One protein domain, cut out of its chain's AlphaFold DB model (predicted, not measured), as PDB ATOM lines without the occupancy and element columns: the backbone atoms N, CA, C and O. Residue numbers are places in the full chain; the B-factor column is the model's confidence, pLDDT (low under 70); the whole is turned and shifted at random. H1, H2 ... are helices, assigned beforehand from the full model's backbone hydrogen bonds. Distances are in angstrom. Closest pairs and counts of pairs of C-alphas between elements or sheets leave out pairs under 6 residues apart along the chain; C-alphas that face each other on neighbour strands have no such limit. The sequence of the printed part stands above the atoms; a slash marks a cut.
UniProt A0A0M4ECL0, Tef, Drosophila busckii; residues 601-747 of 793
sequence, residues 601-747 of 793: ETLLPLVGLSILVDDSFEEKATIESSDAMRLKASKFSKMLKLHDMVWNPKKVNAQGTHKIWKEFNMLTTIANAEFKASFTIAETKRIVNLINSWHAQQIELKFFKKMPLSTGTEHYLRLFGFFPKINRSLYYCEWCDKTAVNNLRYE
ATOM      1  N   GLU A 601     134.543 135.257 140.695       80.00
ATOM      2  CA  GLU A 601     133.938 134.705 141.920       80.00
ATOM      3  C   GLU A 601     132.574 135.323 142.274       80.00
ATOM      4  O   GLU A 601     131.704 134.641 142.805       80.00
ATOM      5  N   THR A 602     132.359 136.607 141.968       83.56
ATOM      6  CA  THR A 602     131.098 137.328 142.242       83.56
ATOM      7  C   THR A 602     130.213 137.481 141.007       83.56
ATOM      8  O   THR A 602     129.008 137.704 141.126       83.56
ATOM      9  N   LEU A 603     130.794 137.362 139.810       87.25
ATOM     10  CA  LEU A 603     130.098 137.532 138.539       87.25
ATOM     11  C   LEU A 603     129.363 136.251 138.117       87.25
ATOM     12  O   LEU A 603     128.232 136.308 137.634       87.25
ATOM     13  N   LEU A 604     129.987 135.089 138.322       86.75
ATOM     14  CA  LEU A 604     129.478 133.790 137.880       86.75
ATOM     15  C   LEU A 604     128.306 133.226 138.719       86.75
ATOM     16  O   LEU A 604     127.379 132.682 138.104       86.75
ATOM     17  N   PRO A 605     128.231 133.394 140.061       87.81
ATOM     18  CA  PRO A 605     127.086 132.935 140.864       87.81
ATOM     19  C   PRO A 605     125.740 133.582 140.502       87.81
ATOM     20  O   PRO A 605     124.669 133.006 140.731       87.81
ATOM     21  N   LEU A 606     125.780 134.778 139.906       85.38
ATOM     22  CA  LEU A 606     124.595 135.485 139.412       85.38
ATOM     23  C   LEU A 606     123.966 134.758 138.212       85.38
ATOM     24  O   LEU A 606     122.745 134.709 138.095       85.38
ATOM     25  N   VAL A 607     124.802 134.147 137.367       85.94
ATOM     26  CA  VAL A 607     124.419 133.475 136.112       85.94
ATOM     27  C   VAL A 607     124.259 131.955 136.290       85.94
ATOM     28  O   VAL A 607     123.755 131.274 135.402       85.94
ATOM     29  N   GLY A 608     124.651 131.410 137.447       83.50
ATOM     30  CA  GLY A 608     124.624 129.970 137.731       83.50
ATOM     31  C   GLY A 608     125.919 129.226 137.397       83.50
ATOM     32  O   GLY A 608     125.922 128.006 137.367       83.50
ATOM     33  N   LEU A 609     127.015 129.933 137.113       88.44
ATOM     34  CA  LEU A 609     128.182 129.384 136.411       88.44
ATOM     35  C   LEU A 609     129.437 129.225 137.289       88.44
ATOM     36  O   LEU A 609     130.553 129.321 136.786       88.44
ATOM     37  N   SER A 610     129.287 128.981 138.595       86.25
ATOM     38  CA  SER A 610     130.431 128.851 139.522       86.25
ATOM     39  C   SER A 610     131.393 127.699 139.187       86.25
ATOM     40  O   SER A 610     132.578 127.795 139.495       86.25
ATOM     41  N   ILE A 611     130.918 126.660 138.485       84.50
ATOM     42  CA  ILE A 611     131.748 125.537 138.001       84.50
ATOM     43  C   ILE A 611     132.893 126.010 137.086       84.50
ATOM     44  O   ILE A 611     133.932 125.367 137.016       84.50
ATOM     45  N   LEU A 612     132.764 127.174 136.429       82.62
ATOM     46  CA  LEU A 612     133.834 127.721 135.581       82.62
ATOM     47  C   LEU A 612     135.064 128.223 136.376       82.62
ATOM     48  O   LEU A 612     136.046 128.630 135.756       82.62
ATOM     49  N   VAL A 613     135.001 128.231 137.715       80.25
ATOM     50  CA  VAL A 613     136.114 128.547 138.635       80.25
ATOM     51  C   VAL A 613     136.460 127.334 139.504       80.25
ATOM     52  O   VAL A 613     137.626 126.956 139.576       80.25
ATOM     53  N   ASP A 614     135.456 126.696 140.113       77.25
ATOM     54  CA  ASP A 614     135.609 125.491 140.936       77.25
ATOM     55  C   ASP A 614     134.876 124.307 140.283       77.25
ATOM     56  O   ASP A 614     133.669 124.150 140.465       77.25
ATOM     57  N   ASP A 615     135.588 123.405 139.596       74.44
ATOM     58  CA  ASP A 615     134.971 122.168 139.070       74.44
ATOM     59  C   ASP A 615     134.363 121.287 140.194       74.44
ATOM     60  O   ASP A 615     133.425 120.535 139.950       74.44
ATOM     61  N   SER A 616     134.836 121.443 141.441       73.06
ATOM     62  CA  SER A 616     134.302 120.797 142.659       73.06
ATOM     63  C   SER A 616     133.185 121.597 143.361       73.06
ATOM     64  O   SER A 616     132.840 121.314 144.508       73.06
ATOM     65  N   PHE A 617     132.611 122.623 142.720       78.44
ATOM     66  CA  PHE A 617     131.581 123.471 143.337       78.44
ATOM     67  C   PHE A 617     130.328 122.684 143.753       78.44
ATOM     68  O   PHE A 617     129.827 122.877 144.858       78.44
ATOM     69  N   GLU A 618     129.832 121.770 142.910       75.38
ATOM     70  CA  GLU A 618     128.624 120.983 143.227       75.38
ATOM     71  C   GLU A 618     128.850 119.921 144.313       75.38
ATOM     72  O   GLU A 618     127.889 119.487 144.935       75.38
ATOM     73  N   GLU A 619     130.103 119.544 144.581       77.38
ATOM     74  CA  GLU A 619     130.490 118.613 145.656       77.38
ATOM     75  C   GLU A 619     130.551 119.316 147.028       77.38
ATOM     76  O   GLU A 619     130.498 118.667 148.069       77.38
ATOM     77  N   LYS A 620     130.638 120.656 147.030       78.94
ATOM     78  CA  LYS A 620     130.659 121.525 148.222       78.94
ATOM     79  C   LYS A 620     129.312 122.219 148.486       78.94
ATOM     80  O   LYS A 620     129.102 122.756 149.571       78.94
ATOM     81  N   ALA A 621     128.427 122.276 147.491       79.06
ATOM     82  CA  ALA A 621     127.134 122.950 147.574       79.06
ATOM     83  C   ALA A 621     126.032 122.025 148.120       79.06
ATOM     84  O   ALA A 621     126.035 120.820 147.884       79.06
ATOM     85  N   THR A 622     125.025 122.596 148.790       84.94
ATOM     86  CA  THR A 622     123.785 121.858 149.082       84.94
ATOM     87  C   THR A 622     123.039 121.536 147.785       84.94
ATOM     88  O   THR A 622     123.114 122.298 146.817       84.94
ATOM     89  N   ILE A 623     122.281 120.435 147.765       83.38
ATOM     90  CA  ILE A 623     121.544 119.971 146.572       83.38
ATOM     91  C   ILE A 623     120.616 121.077 146.036       83.38
ATOM     92  O   ILE A 623     120.672 121.410 144.856       83.38
ATOM     93  N   GLU A 624     119.859 121.736 146.918       85.25
ATOM     94  CA  GLU A 624     118.979 122.861 146.571       85.25
ATOM     95  C   GLU A 624     119.730 124.039 145.926       85.25
ATOM     96  O   GLU A 624     119.259 124.635 144.956       85.25
ATOM     97  N   SER A 625     120.923 124.368 146.438       83.88
ATOM     98  CA  SER A 625     121.778 125.424 145.883       83.88
ATOM     99  C   SER A 625     122.339 125.020 144.516       83.88
ATOM    100  O   SER A 625     122.331 125.820 143.580       83.88
ATOM    101  N   SER A 626     122.754 123.758 144.374       84.44
ATOM    102  CA  SER A 626     123.227 123.166 143.119       84.44
ATOM    103  C   SER A 626     122.143 123.211 142.033       84.44
ATOM    104  O   SER A 626     122.381 123.731 140.941       84.44
ATOM    105  N   ASP A 627     120.910 122.806 142.340       86.25
ATOM    106  CA  ASP A 627     119.798 122.837 141.383       86.25
ATOM    107  C   ASP A 627     119.298 124.258 141.079       86.25
ATOM    108  O   ASP A 627     119.010 124.574 139.919       86.25
ATOM    109  N   ALA A 628     119.304 125.174 142.054       87.75
ATOM    110  CA  ALA A 628     119.062 126.596 141.799       87.75
ATOM    111  C   ALA A 628     120.125 127.208 140.860       87.75
ATOM    112  O   ALA A 628     119.811 128.057 140.018       87.75
ATOM    113  N   MET A 629     121.381 126.765 140.968       86.31
ATOM    114  CA  MET A 629     122.486 127.175 140.098       86.31
ATOM    115  C   MET A 629     122.369 126.573 138.692       86.31
ATOM    116  O   MET A 629     122.412 127.324 137.714       86.31
ATOM    117  N   ARG A 630     122.089 125.270 138.575       89.44
ATOM    118  CA  ARG A 630     121.782 124.588 137.303       89.44
ATOM    119  C   ARG A 630     120.600 125.237 136.582       89.44
ATOM    120  O   ARG A 630     120.647 125.420 135.365       89.44
ATOM    121  N   LEU A 631     119.562 125.665 137.307       89.25
ATOM    122  CA  LEU A 631     118.410 126.367 136.734       89.25
ATOM    123  C   LEU A 631     118.789 127.746 136.165       89.25
ATOM    124  O   LEU A 631     118.379 128.076 135.047       89.25
ATOM    125  N   LYS A 632     119.605 128.535 136.881       89.88
ATOM    126  CA  LYS A 632     120.164 129.803 136.368       89.88
ATOM    127  C   LYS A 632     121.029 129.567 135.123       89.88
ATOM    128  O   LYS A 632     120.798 130.200 134.092       89.88
ATOM    129  N   ALA A 633     121.949 128.601 135.182       90.75
ATOM    130  CA  ALA A 633     122.801 128.234 134.056       90.75
ATOM    131  C   ALA A 633     121.961 127.795 132.846       90.75
ATOM    132  O   ALA A 633     122.234 128.204 131.717       90.75
ATOM    133  N   SER A 634     120.888 127.027 133.073       90.50
ATOM    134  CA  SER A 634     119.956 126.580 132.033       90.50
ATOM    135  C   SER A 634     119.253 127.747 131.343       90.50
ATOM    136  O   SER A 634     119.158 127.775 130.113       90.50
ATOM    137  N   LYS A 635     118.817 128.754 132.110       90.88
ATOM    138  CA  LYS A 635     118.268 130.007 131.572       90.88
ATOM    139  C   LYS A 635     119.305 130.762 130.733       90.88
ATOM    140  O   LYS A 635     118.998 131.147 129.606       90.88
ATOM    141  N   PHE A 636     120.543 130.909 131.215       91.06
ATOM    142  CA  PHE A 636     121.595 131.595 130.454       91.06
ATOM    143  C   PHE A 636     122.005 130.851 129.178       91.06
ATOM    144  O   PHE A 636     122.130 131.472 128.127       91.06
ATOM    145  N   SER A 637     122.140 129.525 129.234       90.56
ATOM    146  CA  SER A 637     122.396 128.677 128.063       90.56
ATOM    147  C   SER A 637     121.308 128.847 126.996       90.56
ATOM    148  O   SER A 637     121.628 129.073 125.828       90.56
ATOM    149  N   LYS A 638     120.024 128.849 127.388       90.12
ATOM    150  CA  LYS A 638     118.898 129.108 126.473       90.12
ATOM    151  C   LYS A 638     118.996 130.489 125.815       90.12
ATOM    152  O   LYS A 638     118.851 130.572 124.599       90.12
ATOM    153  N   MET A 639     119.306 131.544 126.576       88.69
ATOM    154  CA  MET A 639     119.516 132.893 126.025       88.69
ATOM    155  C   MET A 639     120.710 132.943 125.059       88.69
ATOM    156  O   MET A 639     120.588 133.429 123.936       88.69
ATOM    157  N   LEU A 640     121.858 132.384 125.448       87.44
ATOM    158  CA  LEU A 640     123.078 132.383 124.638       87.44
ATOM    159  C   LEU A 640     122.934 131.545 123.354       87.44
ATOM    160  O   LEU A 640     123.504 131.897 122.322       87.44
ATOM    161  N   LYS A 641     122.122 130.481 123.379       87.31
ATOM    162  CA  LYS A 641     121.790 129.667 122.201       87.31
ATOM    163  C   LYS A 641     120.995 130.446 121.141       87.31
ATOM    164  O   LYS A 641     121.169 130.163 119.960       87.31
ATOM    165  N   LEU A 642     120.166 131.421 121.535       86.81
ATOM    166  CA  LEU A 642     119.435 132.289 120.597       86.81
ATOM    167  C   LEU A 642     120.374 133.267 119.869       86.81
ATOM    168  O   LEU A 642     120.222 133.492 118.671       86.81
ATOM    169  N   HIS A 643     121.378 133.803 120.565       84.81
ATOM    170  CA  HIS A 643     122.354 134.746 120.006       84.81
ATOM    171  C   HIS A 643     123.517 134.030 119.299       84.81
ATOM    172  O   HIS A 643     124.683 134.166 119.676       84.81
ATOM    173  N   ASP A 644     123.221 133.250 118.254       80.19
ATOM    174  CA  ASP A 644     124.205 132.337 117.650       80.19
ATOM    175  C   ASP A 644     125.437 133.008 117.013       80.19
ATOM    176  O   ASP A 644     126.521 132.421 116.975       80.19
ATOM    177  N   MET A 645     125.323 134.280 116.628       81.25
ATOM    178  CA  MET A 645     126.444 135.105 116.162       81.25
ATOM    179  C   MET A 645     127.509 135.369 117.242       81.25
ATOM    180  O   MET A 645     128.624 135.760 116.900       81.25
ATOM    181  N   VAL A 646     127.191 135.169 118.527       83.25
ATOM    182  CA  VAL A 646     128.103 135.399 119.662       83.25
ATOM    183  C   VAL A 646     129.069 134.224 119.873       83.25
ATOM    184  O   VAL A 646     130.184 134.430 120.354       83.25
ATOM    185  N   TRP A 647     128.706 133.002 119.470       80.44
ATOM    186  CA  TRP A 647     129.546 131.805 119.646       80.44
ATOM    187  C   TRP A 647     129.910 131.078 118.341       80.44
ATOM    188  O   TRP A 647     130.835 130.266 118.341       80.44
ATOM    189  N   ASN A 648     129.250 131.371 117.213       77.19
ATOM    190  CA  ASN A 648     129.535 130.725 115.931       77.19
ATOM    191  C   ASN A 648     130.473 131.568 115.032       77.19
ATOM    192  O   ASN A 648     130.005 132.481 114.342       77.19
ATOM    193  N   PRO A 649     131.779 131.236 114.924       69.69
ATOM    194  CA  PRO A 649     132.729 132.000 114.109       69.69
ATOM    195  C   PRO A 649     132.382 132.000 112.616       69.69
ATOM    196  O   PRO A 649     132.704 132.956 111.916       69.69
ATOM    197  N   LYS A 650     131.706 130.958 112.104       68.62
ATOM    198  CA  LYS A 650     131.383 130.833 110.672       68.62
ATOM    199  C   LYS A 650     130.354 131.874 110.212       68.62
ATOM    200  O   LYS A 650     130.271 132.147 109.019       68.62
ATOM    201  N   LYS A 651     129.588 132.463 111.141       66.25
ATOM    202  CA  LYS A 651     128.620 133.539 110.864       66.25
ATOM    203  C   LYS A 651     129.231 134.946 110.945       66.25
ATOM    204  O   LYS A 651     128.566 135.922 110.602       66.25
ATOM    205  N   VAL A 652     130.497 135.065 111.353       64.62
ATOM    206  CA  VAL A 652     131.200 136.345 111.504       64.62
ATOM    207  C   VAL A 652     132.006 136.662 110.244       64.62
ATOM    208  O   VAL A 652     133.137 136.216 110.070       64.62
ATOM    209  N   ASN A 653     131.422 137.469 109.358       59.06
ATOM    210  CA  ASN A 653     132.132 138.058 108.221       59.06
ATOM    211  C   ASN A 653     132.803 139.398 108.603       59.06
ATOM    212  O   ASN A 653     132.616 139.914 109.704       59.06
ATOM    213  N   ALA A 654     133.600 139.982 107.700       53.78
ATOM    214  CA  ALA A 654     134.431 141.160 107.998       53.78
ATOM    215  C   ALA A 654     133.648 142.442 108.373       53.78
ATOM    216  O   ALA A 654     134.223 143.362 108.948       53.78
ATOM    217  N   GLN A 655     132.339 142.498 108.099       54.81
ATOM    218  CA  GLN A 655     131.431 143.570 108.543       54.81
ATOM    219  C   GLN A 655     130.760 143.261 109.905       54.81
ATOM    220  O   GLN A 655     129.852 143.969 110.340       54.81
ATOM    221  N   GLY A 656     131.158 142.171 110.567       60.97
ATOM    222  CA  GLY A 656     130.439 141.574 111.689       60.97
ATOM    223  C   GLY A 656     130.611 142.253 113.049       60.97
ATOM    224  O   GLY A 656     129.767 142.035 113.910       60.97
ATOM    225  N   THR A 657     131.635 143.085 113.270       69.81
ATOM    226  CA  THR A 657     131.946 143.652 114.605       69.81
ATOM    227  C   THR A 657     130.791 144.459 115.202       69.81
ATOM    228  O   THR A 657     130.405 144.226 116.344       69.81
ATOM    229  N   HIS A 658     130.167 145.343 114.419       76.62
ATOM    230  CA  HIS A 658     129.002 146.118 114.863       76.62
ATOM    231  C   HIS A 658     127.755 145.240 115.085       76.62
ATOM    232  O   HIS A 658     126.951 145.511 115.976       76.62
ATOM    233  N   LYS A 659     127.593 144.157 114.308       82.62
ATOM    234  CA  LYS A 659     126.493 143.196 114.505       82.62
ATOM    235  C   LYS A 659     126.682 142.421 115.810       82.62
ATOM    236  O   LYS A 659     125.777 142.408 116.630       82.62
ATOM    237  N   ILE A 660     127.884 141.892 116.044       85.00
ATOM    238  CA  ILE A 660     128.299 141.258 117.305       85.00
ATOM    239  C   ILE A 660     128.046 142.185 118.497       85.00
ATOM    240  O   ILE A 660     127.484 141.745 119.494       85.00
ATOM    241  N   TRP A 661     128.419 143.466 118.402       86.06
ATOM    242  CA  TRP A 661     128.167 144.435 119.474       86.06
ATOM    243  C   TRP A 661     126.667 144.588 119.773       86.06
ATOM    244  O   TRP A 661     126.274 144.585 120.939       86.06
ATOM    245  N   LYS A 662     125.815 144.650 118.736       86.81
ATOM    246  CA  LYS A 662     124.354 144.702 118.901       86.81
ATOM    247  C   LYS A 662     123.806 143.433 119.566       86.81
ATOM    248  O   LYS A 662     122.995 143.547 120.481       86.81
ATOM    249  N   GLU A 663     124.269 142.254 119.151       88.50
ATOM    250  CA  GLU A 663     123.872 140.977 119.762       88.50
ATOM    251  C   GLU A 663     124.306 140.887 121.230       88.50
ATOM    252  O   GLU A 663     123.507 140.505 122.079       88.50
ATOM    253  N   PHE A 664     125.523 141.330 121.566       90.00
ATOM    254  CA  PHE A 664     125.963 141.435 122.959       90.00
ATOM    255  C   PHE A 664     125.114 142.414 123.771       90.00
ATOM    256  O   PHE A 664     124.775 142.105 124.910       90.00
ATOM    257  N   ASN A 665     124.749 143.573 123.217       90.38
ATOM    258  CA  ASN A 665     123.896 144.546 123.903       90.38
ATOM    259  C   ASN A 665     122.485 143.975 124.168       90.38
ATOM    260  O   ASN A 665     121.951 144.112 125.269       90.38
ATOM    261  N   MET A 666     121.921 143.240 123.202       89.38
ATOM    262  CA  MET A 666     120.650 142.529 123.374       89.38
ATOM    263  C   MET A 666     120.759 141.424 124.438       89.38
ATOM    264  O   MET A 666     119.983 141.426 125.390       89.38
ATOM    265  N   LEU A 667     121.767 140.548 124.347       91.44
ATOM    266  CA  LEU A 667     122.033 139.489 125.329       91.44
ATOM    267  C   LEU A 667     122.230 140.053 126.749       91.44
ATOM    268  O   LEU A 667     121.686 139.505 127.703       91.44
ATOM    269  N   THR A 668     122.961 141.166 126.885       91.56
ATOM    270  CA  THR A 668     123.150 141.882 128.161       91.56
ATOM    271  C   THR A 668     121.805 142.376 128.701       91.56
ATOM    272  O   THR A 668     121.498 142.179 129.872       91.56
ATOM    273  N   THR A 669     120.966 142.963 127.841       91.12
ATOM    274  CA  THR A 669     119.644 143.487 128.220       91.12
ATOM    275  C   THR A 669     118.699 142.377 128.694       91.12
ATOM    276  O   THR A 669     118.061 142.525 129.736       91.12
ATOM    277  N   ILE A 670     118.638 141.243 127.983       88.88
ATOM    278  CA  ILE A 670     117.789 140.104 128.372       88.88
ATOM    279  C   ILE A 670     118.321 139.456 129.664       88.88
ATOM    280  O   ILE A 670     117.543 139.204 130.580       88.88
ATOM    281  N   ALA A 671     119.638 139.255 129.791       89.81
ATOM    282  CA  ALA A 671     120.240 138.706 131.010       89.81
ATOM    283  C   ALA A 671     120.004 139.604 132.239       89.81
ATOM    284  O   ALA A 671     119.741 139.094 133.329       89.81
ATOM    285  N   ASN A 672     120.041 140.929 132.068       90.50
ATOM    286  CA  ASN A 672     119.737 141.886 133.134       90.50
ATOM    287  C   ASN A 672     118.280 141.775 133.610       90.50
ATOM    288  O   ASN A 672     118.030 141.789 134.816       90.50
ATOM    289  N   ALA A 673     117.332 141.606 132.682       89.75
ATOM    290  CA  ALA A 673     115.924 141.394 133.008       89.75
ATOM    291  C   ALA A 673     115.682 140.044 133.714       89.75
ATOM    292  O   ALA A 673     115.035 140.005 134.761       89.75
ATOM    293  N   GLU A 674     116.241 138.951 133.184       88.44
ATOM    294  CA  GLU A 674     116.011 137.584 133.676       88.44
ATOM    295  C   GLU A 674     116.635 137.332 135.061       88.44
ATOM    296  O   GLU A 674     116.007 136.724 135.929       88.44
ATOM    297  N   PHE A 675     117.857 137.825 135.298       88.75
ATOM    298  CA  PHE A 675     118.566 137.650 136.573       88.75
ATOM    299  C   PHE A 675     118.368 138.808 137.561       88.75
ATOM    300  O   PHE A 675     118.931 138.768 138.654       88.75
ATOM    301  N   LYS A 676     117.583 139.837 137.198       85.06
ATOM    302  CA  LYS A 676     117.409 141.088 137.968       85.06
ATOM    303  C   LYS A 676     118.752 141.735 138.346       85.06
ATOM    304  O   LYS A 676     118.928 142.248 139.450       85.06
ATOM    305  N   ALA A 677     119.709 141.674 137.424       83.44
ATOM    306  CA  ALA A 677     121.101 142.050 137.630       83.44
ATOM    307  C   ALA A 677     121.508 143.214 136.715       83.44
ATOM    308  O   ALA A 677     120.909 143.451 135.671       83.44
ATOM    309  N   SER A 678     122.562 143.930 137.096       84.44
ATOM    310  CA  SER A 678     123.171 145.006 136.311       84.44
ATOM    311  C   SER A 678     124.487 144.540 135.679       84.44
ATOM    312  O   SER A 678     125.566 144.970 136.081       84.44
ATOM    313  N   PHE A 679     124.441 143.611 134.721       86.62
ATOM    314  CA  PHE A 679     125.614 143.282 133.906       86.62
ATOM    315  C   PHE A 679     125.913 144.407 132.914       86.62
ATOM    316  O   PHE A 679     125.020 144.960 132.266       86.62
ATOM    317  N   THR A 680     127.197 144.716 132.775       89.69
ATOM    318  CA  THR A 680     127.732 145.531 131.683       89.69
ATOM    319  C   THR A 680     128.047 144.659 130.464       89.69
ATOM    320  O   THR A 680     128.358 143.476 130.595       89.69
ATOM    321  N   ILE A 681     128.077 145.256 129.266       88.62
ATOM    322  CA  ILE A 681     128.472 144.556 128.025       88.62
ATOM    323  C   ILE A 681     129.873 143.921 128.160       88.62
ATOM    324  O   ILE A 681     130.126 142.843 127.620       88.62
ATOM    325  N   ALA A 682     130.782 144.560 128.905       87.62
ATOM    326  CA  ALA A 682     132.113 144.032 129.203       87.62
ATOM    327  C   ALA A 682     132.052 142.734 130.027       87.62
ATOM    328  O   ALA A 682     132.755 141.771 129.722       87.62
ATOM    329  N   GLU A 683     131.187 142.674 131.041       88.69
ATOM    330  CA  GLU A 683     130.991 141.480 131.870       88.69
ATOM    331  C   GLU A 683     130.307 140.355 131.091       88.69
ATOM    332  O   GLU A 683     130.742 139.210 131.181       88.69
ATOM    333  N   THR A 684     129.318 140.658 130.245       90.12
ATOM    334  CA  THR A 684     128.694 139.657 129.364       90.12
ATOM    335  C   THR A 684     129.695 139.087 128.348       90.12
ATOM    336  O   THR A 684     129.726 137.872 128.146       90.12
ATOM    337  N   LYS A 685     130.583 139.917 127.771       90.69
ATOM    338  CA  LYS A 685     131.733 139.438 126.973       90.69
ATOM    339  C   LYS A 685     132.638 138.508 127.792       90.69
ATOM    340  O   LYS A 685     132.992 137.432 127.312       90.69
ATOM    341  N   ARG A 686     132.982 138.887 129.028       90.31
ATOM    342  CA  ARG A 686     133.847 138.100 129.927       90.31
ATOM    343  C   ARG A 686     133.236 136.744 130.291       90.31
ATOM    344  O   ARG A 686     133.927 135.739 130.163       90.31
ATOM    345  N   ILE A 687     131.943 136.684 130.620       90.88
ATOM    346  CA  ILE A 687     131.208 135.426 130.862       90.88
ATOM    347  C   ILE A 687     131.291 134.499 129.638       90.88
ATOM    348  O   ILE A 687     131.623 133.323 129.777       90.88
ATOM    349  N   VAL A 688     131.072 135.021 128.424       90.75
ATOM    350  CA  VAL A 688     131.206 134.235 127.182       90.75
ATOM    351  C   VAL A 688     132.647 133.748 126.963       90.75
ATOM    352  O   VAL A 688     132.851 132.617 126.522       90.75
ATOM    353  N   ASN A 689     133.664 134.544 127.305       90.25
ATOM    354  CA  ASN A 689     135.071 134.128 127.216       90.25
ATOM    355  C   ASN A 689     135.431 133.027 128.231       90.25
ATOM    356  O   ASN A 689     136.226 132.142 127.910       90.25
ATOM    357  N   LEU A 690     134.847 133.061 129.433       89.69
ATOM    358  CA  LEU A 690     135.032 132.039 130.468       89.69
ATOM    359  C   LEU A 690     134.384 130.713 130.053       89.69
ATOM    360  O   LEU A 690     135.063 129.689 130.064       89.69
ATOM    361  N   ILE A 691     133.137 130.742 129.564       89.75
ATOM    362  CA  ILE A 691     132.458 129.558 129.000       89.75
ATOM    363  C   ILE A 691     133.284 128.958 127.855       89.75
ATOM    364  O   ILE A 691     133.523 127.755 127.841       89.75
ATOM    365  N   ASN A 692     133.773 129.785 126.923       88.44
ATOM    366  CA  ASN A 692     134.632 129.324 125.826       88.44
ATOM    367  C   ASN A 692     135.946 128.689 126.316       88.44
ATOM    368  O   ASN A 692     136.397 127.709 125.726       88.44
ATOM    369  N   SER A 693     136.552 129.231 127.377       87.00
ATOM    370  CA  SER A 693     137.803 128.704 127.943       87.00
ATOM    371  C   SER A 693     137.583 127.349 128.615       87.00
ATOM    372  O   SER A 693     138.267 126.384 128.282       87.00
ATOM    373  N   TRP A 694     136.591 127.264 129.503       89.25
ATOM    374  CA  TRP A 694     136.239 126.041 130.226       89.25
ATOM    375  C   TRP A 694     135.735 124.950 129.274       89.25
ATOM    376  O   TRP A 694     136.216 123.828 129.328       89.25
ATOM    377  N   HIS A 695     134.851 125.266 128.320       85.69
ATOM    378  CA  HIS A 695     134.343 124.279 127.357       85.69
ATOM    379  C   HIS A 695     135.470 123.679 126.493       85.69
ATOM    380  O   HIS A 695     135.486 122.473 126.256       85.69
ATOM    381  N   ALA A 696     136.450 124.493 126.076       82.25
ATOM    382  CA  ALA A 696     137.642 124.006 125.380       82.25
ATOM    383  C   ALA A 696     138.515 123.104 126.277       82.25
ATOM    384  O   ALA A 696     138.927 122.028 125.845       82.25
ATOM    385  N   GLN A 697     138.751 123.505 127.533       83.19
ATOM    386  CA  GLN A 697     139.506 122.713 128.513       83.19
ATOM    387  C   GLN A 697     138.829 121.370 128.810       83.19
ATOM    388  O   GLN A 697     139.472 120.331 128.719       83.19
ATOM    389  N   GLN A 698     137.529 121.357 129.097       83.00
ATOM    390  CA  GLN A 698     136.795 120.133 129.425       83.00
ATOM    391  C   GLN A 698     136.678 119.175 128.226       83.00
ATOM    392  O   GLN A 698     136.689 117.956 128.406       83.00
ATOM    393  N   ILE A 699     136.652 119.690 126.989       79.12
ATOM    394  CA  ILE A 699     136.816 118.864 125.780       79.12
ATOM    395  C   ILE A 699     138.229 118.265 125.702       79.12
ATOM    396  O   ILE A 699     138.362 117.081 125.389       79.12
ATOM    397  N   GLU A 700     139.276 119.027 126.035       75.31
ATOM    398  CA  GLU A 700     140.651 118.513 126.121       75.31
ATOM    399  C   GLU A 700     140.766 117.377 127.157       75.31
ATOM    400  O   GLU A 700     141.298 116.306 126.852       75.31
ATOM    401  N   LEU A 701     140.208 117.568 128.361       79.50
ATOM    402  CA  LEU A 701     140.219 116.557 129.425       79.50
ATOM    403  C   LEU A 701     139.459 115.285 129.017       79.50
ATOM    404  O   LEU A 701     139.985 114.182 129.180       79.50
ATOM    405  N   LYS A 702     138.258 115.432 128.441       75.56
ATOM    406  CA  LYS A 702     137.383 114.301 128.099       75.56
ATOM    407  C   LYS A 702     137.861 113.492 126.896       75.56
ATOM    408  O   LYS A 702     137.858 112.267 126.951       75.56
ATOM    409  N   PHE A 703     138.235 114.155 125.800       71.44
ATOM    410  CA  PHE A 703     138.517 113.473 124.530       71.44
ATOM    411  C   PHE A 703     139.996 113.133 124.333       71.44
ATOM    412  O   PHE A 703     140.296 112.098 123.742       71.44
ATOM    413  N   PHE A 704     140.917 113.966 124.828       65.44
ATOM    414  CA  PHE A 704     142.353 113.782 124.591       65.44
ATOM    415  C   PHE A 704     143.044 113.105 125.777       65.44
ATOM    416  O   PHE A 704     143.821 112.182 125.569       65.44
ATOM    417  N   LYS A 705     142.720 113.511 127.014       71.00
ATOM    418  CA  LYS A 705     143.292 112.917 128.242       71.00
ATOM    419  C   LYS A 705     142.445 111.785 128.835       71.00
ATOM    420  O   LYS A 705     142.853 111.185 129.821       71.00
ATOM    421  N   LYS A 706     141.272 111.507 128.244       76.25
ATOM    422  CA  LYS A 706     140.316 110.451 128.641       76.25
ATOM    423  C   LYS A 706     139.949 110.459 130.134       76.25
ATOM    424  O   LYS A 706     139.592 109.417 130.681       76.25
ATOM    425  N   MET A 707     140.045 111.608 130.807       74.94
ATOM    426  CA  MET A 707     139.792 111.661 132.247       74.94
ATOM    427  C   MET A 707     138.287 111.549 132.527       74.94
ATOM    428  O   MET A 707     137.494 112.170 131.808       74.94
ATOM    429  N   PRO A 708     137.871 110.802 133.568       75.44
ATOM    430  CA  PRO A 708     136.503 110.879 134.055       75.44
ATOM    431  C   PRO A 708     136.234 112.307 134.545       75.44
ATOM    432  O   PRO A 708     137.046 112.893 135.258       75.44
ATOM    433  N   LEU A 709     135.100 112.874 134.136       80.00
ATOM    434  CA  LEU A 709     134.645 114.183 134.598       80.00
ATOM    435  C   LEU A 709     133.623 114.010 135.724       80.00
ATOM    436  O   LEU A 709     132.864 113.039 135.711       80.00
ATOM    437  N   SER A 710     133.557 114.974 136.647       83.75
ATOM    438  CA  SER A 710     132.493 115.005 137.658       83.75
ATOM    439  C   SER A 710     131.117 115.122 136.985       83.75
ATOM    440  O   SER A 710     130.967 115.703 135.902       83.75
ATOM    441  N   THR A 711     130.085 114.559 137.618       84.31
ATOM    442  CA  THR A 711     128.713 114.536 137.084       84.31
ATOM    443  C   THR A 711     128.176 115.950 136.831       84.31
ATOM    444  O   THR A 711     127.476 116.171 135.839       84.31
ATOM    445  N   GLY A 712     128.572 116.922 137.663       83.75
ATOM    446  CA  GLY A 712     128.278 118.344 137.460       83.75
ATOM    447  C   GLY A 712     128.945 118.908 136.206       83.75
ATOM    448  O   GLY A 712     128.273 119.453 135.328       83.75
ATOM    449  N   THR A 713     130.253 118.689 136.044       85.31
ATOM    450  CA  THR A 713     131.005 119.067 134.836       85.31
ATOM    451  C   THR A 713     130.346 118.505 133.569       85.31
ATOM    452  O   THR A 713     130.179 119.225 132.580       85.31
ATOM    453  N   GLU A 714     129.893 117.244 133.585       83.75
ATOM    454  CA  GLU A 714     129.200 116.670 132.428       83.75
ATOM    455  C   GLU A 714     127.799 117.265 132.200       83.75
ATOM    456  O   GLU A 714     127.428 117.501 131.046       83.75
ATOM    457  N   HIS A 715     127.031 117.581 133.251       87.31
ATOM    458  CA  HIS A 715     125.755 118.293 133.109       87.31
ATOM    459  C   HIS A 715     125.943 119.624 132.360       87.31
ATOM    460  O   HIS A 715     125.217 119.909 131.405       87.31
ATOM    461  N   TYR A 716     126.956 120.413 132.730       87.31
ATOM    462  CA  TYR A 716     127.198 121.728 132.128       87.31
ATOM    463  C   TYR A 716     127.793 121.607 130.714       87.31
ATOM    464  O   TYR A 716     127.441 122.393 129.835       87.31
ATOM    465  N   LEU A 717     128.591 120.567 130.432       86.06
ATOM    466  CA  LEU A 717     128.994 120.228 129.061       86.06
ATOM    467  C   LEU A 717     127.798 119.884 128.165       86.06
ATOM    468  O   LEU A 717     127.726 120.361 127.034       86.06
ATOM    469  N   ARG A 718     126.839 119.084 128.652       87.06
ATOM    470  CA  ARG A 718     125.602 118.780 127.907       87.06
ATOM    471  C   ARG A 718     124.786 120.058 127.681       87.06
ATOM    472  O   ARG A 718     124.297 120.285 126.576       87.06
ATOM    473  N   LEU A 719     124.709 120.925 128.693       87.25
ATOM    474  CA  LEU A 719     123.994 122.200 128.635       87.25
ATOM    475  C   LEU A 719     124.589 123.200 127.625       87.25
ATOM    476  O   LEU A 719     123.838 123.966 127.016       87.25
ATOM    477  N   PHE A 720     125.908 123.182 127.421       84.44
ATOM    478  CA  PHE A 720     126.606 123.996 126.419       84.44
ATOM    479  C   PHE A 720     126.946 123.237 125.126       84.44
ATOM    480  O   PHE A 720     127.594 123.798 124.250       84.44
ATOM    481  N   GLY A 721     126.438 122.015 124.926       79.44
ATOM    482  CA  GLY A 721     126.783 121.133 123.797       79.44
ATOM    483  C   GLY A 721     126.413 121.624 122.384       79.44
ATOM    484  O   GLY A 721     126.620 120.896 121.414       79.44
ATOM    485  N   PHE A 722     125.867 122.839 122.252       80.56
ATOM    486  CA  PHE A 722     125.713 123.557 120.981       80.56
ATOM    487  C   PHE A 722     126.963 124.362 120.579       80.56
ATOM    488  O   PHE A 722     127.082 124.752 119.416       80.56
ATOM    489  N   PHE A 723     127.890 124.615 121.510       77.12
ATOM    490  CA  PHE A 723     129.171 125.246 121.209       77.12
ATOM    491  C   PHE A 723     130.000 124.374 120.248       77.12
ATOM    492  O   PHE A 723     129.865 123.145 120.239       77.12
ATOM    493  N   PRO A 724     130.893 124.970 119.435       67.19
ATOM    494  CA  PRO A 724     131.778 124.202 118.570       67.19
ATOM    495  C   PRO A 724     132.614 123.197 119.379       67.19
ATOM    496  O   PRO A 724     133.434 123.587 120.203       67.19
ATOM    497  N   LYS A 725     132.453 121.895 119.096       62.91
ATOM    498  CA  LYS A 725     133.266 120.802 119.681       62.91
ATOM    499  C   LYS A 725     134.757 120.857 119.301       62.91
ATOM    500  O   LYS A 725     135.553 120.045 119.751       62.91
ATOM    501  N   ILE A 726     135.100 121.771 118.401       57.00
ATOM    502  CA  ILE A 726     136.398 121.965 117.766       57.00
ATOM    503  C   ILE A 726     136.792 123.420 118.060       57.00
ATOM    504  O   ILE A 726     135.942 124.299 117.905       57.00
ATOM    505  N   ASN A 727     138.044 123.662 118.474       60.72
ATOM    506  CA  ASN A 727     138.550 124.843 119.208       60.72
ATOM    507  C   ASN A 727     138.552 126.203 118.460       60.72
ATOM    508  O   ASN A 727     139.497 126.985 118.535       60.72
ATOM    509  N   ARG A 728     137.457 126.533 117.776       66.81
ATOM    510  CA  ARG A 728     137.262 127.751 116.975       66.81
ATOM    511  C   ARG A 728     136.454 128.829 117.712       66.81
ATOM    512  O   ARG A 728     135.828 129.680 117.079       66.81
ATOM    513  N   SER A 729     136.446 128.784 119.041       76.06
ATOM    514  CA  SER A 729     135.805 129.776 119.907       76.06
ATOM    515  C   SER A 729     136.311 131.196 119.644       76.06
ATOM    516  O   SER A 729     137.515 131.431 119.517       76.06
ATOM    517  N   LEU A 730     135.386 132.159 119.609       84.56
ATOM    518  CA  LEU A 730     135.722 133.580 119.574       84.56
ATOM    519  C   LEU A 730     135.828 134.142 120.991       84.56
ATOM    520  O   LEU A 730     134.936 133.966 121.815       84.56
ATOM    521  N   TYR A 731     136.919 134.859 121.226       87.19
ATOM    522  CA  TYR A 731     137.225 135.559 122.465       87.19
ATOM    523  C   TYR A 731     137.121 137.070 122.231       87.19
ATOM    524  O   TYR A 731     137.712 137.592 121.281       87.19
ATOM    525  N   TYR A 732     136.381 137.773 123.083       89.69
ATOM    526  CA  TYR A 732     135.971 139.169 122.894       89.69
ATOM    527  C   TYR A 732     136.638 140.085 123.916       89.69
ATOM    528  O   TYR A 732     136.437 139.896 125.111       89.69
ATOM    529  N   CYS A 733     137.393 141.100 123.487       89.25
ATOM    530  CA  CYS A 733     137.993 142.033 124.445       89.25
ATOM    531  C   CYS A 733     136.913 142.823 125.204       89.25
ATOM    532  O   CYS A 733     135.994 143.389 124.608       89.25
ATOM    533  N   GLU A 734     137.047 142.891 126.525       88.94
ATOM    534  CA  GLU A 734     136.117 143.575 127.419       88.94
ATOM    535  C   GLU A 734     136.027 145.075 127.086       88.94
ATOM    536  O   GLU A 734     134.929 145.611 126.936       88.94
ATOM    537  N   TRP A 735     137.175 145.723 126.848       83.44
ATOM    538  CA  TRP A 735     137.290 147.176 126.629       83.44
ATOM    539  C   TRP A 735     137.403 147.617 125.156       83.44
ATOM    540  O   TRP A 735     137.650 148.795 124.899       83.44
ATOM    541  N   CYS A 736     137.282 146.718 124.169       85.19
ATOM    542  CA  CYS A 736     137.185 147.112 122.751       85.19
ATOM    543  C   CYS A 736     136.545 146.034 121.857       85.19
ATOM    544  O   CYS A 736     136.324 144.903 122.278       85.19
ATOM    545  N   ASP A 737     136.266 146.361 120.595       83.56
ATOM    546  CA  ASP A 737     135.524 145.480 119.669       83.56
ATOM    547  C   ASP A 737     136.413 144.518 118.871       83.56
ATOM    548  O   ASP A 737     136.063 144.053 117.784       83.56
ATOM    549  N   LYS A 738     137.597 144.215 119.408       83.44
ATOM    550  CA  LYS A 738     138.513 143.227 118.840       83.44
ATOM    551  C   LYS A 738     138.165 141.830 119.325       83.44
ATOM    552  O   LYS A 738     137.968 141.594 120.518       83.44
ATOM    553  N   THR A 739     138.182 140.900 118.380       86.44
ATOM    554  CA  THR A 739     138.015 139.469 118.616       86.44
ATOM    555  C   THR A 739     139.330 138.724 118.395       86.44
ATOM    556  O   THR A 739     140.219 139.178 117.668       86.44
ATOM    557  N   ALA A 740     139.465 137.561 119.024       83.31
ATOM    558  CA  ALA A 740     140.557 136.625 118.802       83.31
ATOM    559  C   ALA A 740     140.008 135.199 118.670       83.31
ATOM    560  O   ALA A 740     139.119 134.804 119.413       83.31
ATOM    561  N   VAL A 741     140.570 134.412 117.751       81.38
ATOM    562  CA  VAL A 741     140.167 133.010 117.480       81.38
ATOM    563  C   VAL A 741     140.904 132.012 118.397       81.38
ATOM    564  O   VAL A 741     140.862 130.809 118.194       81.38
ATOM    565  N   ASN A 742     141.681 132.498 119.369       79.38
ATOM    566  CA  ASN A 742     142.516 131.662 120.232       79.38
ATOM    567  C   ASN A 742     142.765 132.380 121.567       79.38
ATOM    568  O   ASN A 742     143.150 133.557 121.567       79.38
ATOM    569  N   ASN A 743     142.598 131.659 122.680       83.81
ATOM    570  CA  ASN A 743     142.782 132.161 124.043       83.81
ATOM    571  C   ASN A 743     144.153 132.853 124.228       83.81
ATOM    572  O   ASN A 743     144.213 133.991 124.677       83.81
ATOM    573  N   LEU A 744     145.253 132.272 123.734       83.12
ATOM    574  CA  LEU A 744     146.598 132.854 123.849       83.12
ATOM    575  C   LEU A 744     146.746 134.202 123.113       83.12
ATOM    576  O   LEU A 744     147.579 135.029 123.492       83.12
ATOM    577  N   ARG A 745     145.962 134.445 122.050       83.75
ATOM    578  CA  ARG A 745     145.910 135.754 121.370       83.75
ATOM    579  C   ARG A 745     145.042 136.749 122.145       83.75
ATOM    580  O   ARG A 745     145.403 137.922 122.204       83.75
ATOM    581  N   TYR A 746     143.950 136.281 122.748       87.81
ATOM    582  CA  TYR A 746     143.105 137.063 123.651       87.81
ATOM    583  C   TYR A 746     143.865 137.502 124.907       87.81
ATOM    584  O   TYR A 746     143.919 138.692 125.182       87.81
ATOM    585  N   GLU A 747     144.559 136.597 125.595       84.06
ATOM    586  CA  GLU A 747     145.343 136.883 126.803       84.06
ATOM    587  C   GLU A 747     146.414 137.956 126.538       84.06
ATOM    588  O   GLU A 747     146.470 139.004 127.187       84.06
TER     589      GLU A 747
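This is residues 601 to 747 of the 793 residues of the protein "Tef" of Drosophila busckii (UniProt A0A0M4ECL0). Three long helices make the body: H3 and H4 form a helical hairpin, and H5 sets off from H4 about perpendicular to it and runs through the middle of the domain. H6 lies between H3 and H5, H1 lies across H3, and H7 ends the printed part on the other side of H5 from H3. The 147 printed residues hold seven named helices, H1 to H7 in order along the chain, and no named strand, and the class is all helix. The whole is compact, with a radius of gyration of the C-alphas of 15.0 A and spans of 45 by 39 by 24 A.

H1, residues 601 to 607, touches H3, residues 623 to 642, through residues 629 to 636 of H3 alone; the closest C-alphas, of Val 607 and Lys 632, are 5.6 A apart. Their lines are only just about perpendicular, at 70.3 degrees. H2, residues 617 to 620, is close to H3 but not clearly touching, with C-alphas 618 and 626 5.8 A apart. H3 and H4, residues 657 to 675, form a hairpin: they touch at Met 639 and Leu 667, closest C-alphas 7.1 A apart, and run opposite ways at a shallow tilt of 32 degrees, only just short of steep. H4 touches H5, residues 681 to 704, about perpendicular at 87 degrees, with C-alphas 668 and 681 closest at 6.0 A; H5 touches H4 with residues 681 to 685 alone. H3 and H5 are apart. H5 and H6, residues 711 to 719, only just touch, with 3 pairs of C-alphas within 8 A, the closest being His 695 and Leu 717 at 6.9 A. H7, residues 743 to 747, is close to H5 but not clearly touching, with C-alphas 693 and 743 7.2 A apart. Every O i to N i+4 pair is within hydrogen-bond range in H3, H4, H5, H6 and H7; H1 has 0 of 3, with 1 of 4 O i to N i+3 pairs, and H2 is too short for an i+4 pair.

H1 begins at C-alpha 601, (133.938, 134.705, 141.920). H3 is 28.8 A long, H4 26.4 A and H5, the longest, 33.9 A, from C-alpha 681 at (128.472, 144.556, 128.025). H7 ends at C-alpha 747, (145.343, 136.883, 126.803).

The C-alphas farthest apart, of Thr 622 and Ala 654, are 46.6 A apart. The printed part has no cut. The links H3 to H4 and H6 to H7 are long; in the latter, residues 731 to 732 pair antiparallel with 739 to 740. The pLDDT is under 70 at residues 649 to 657, 704 and 724 to 728.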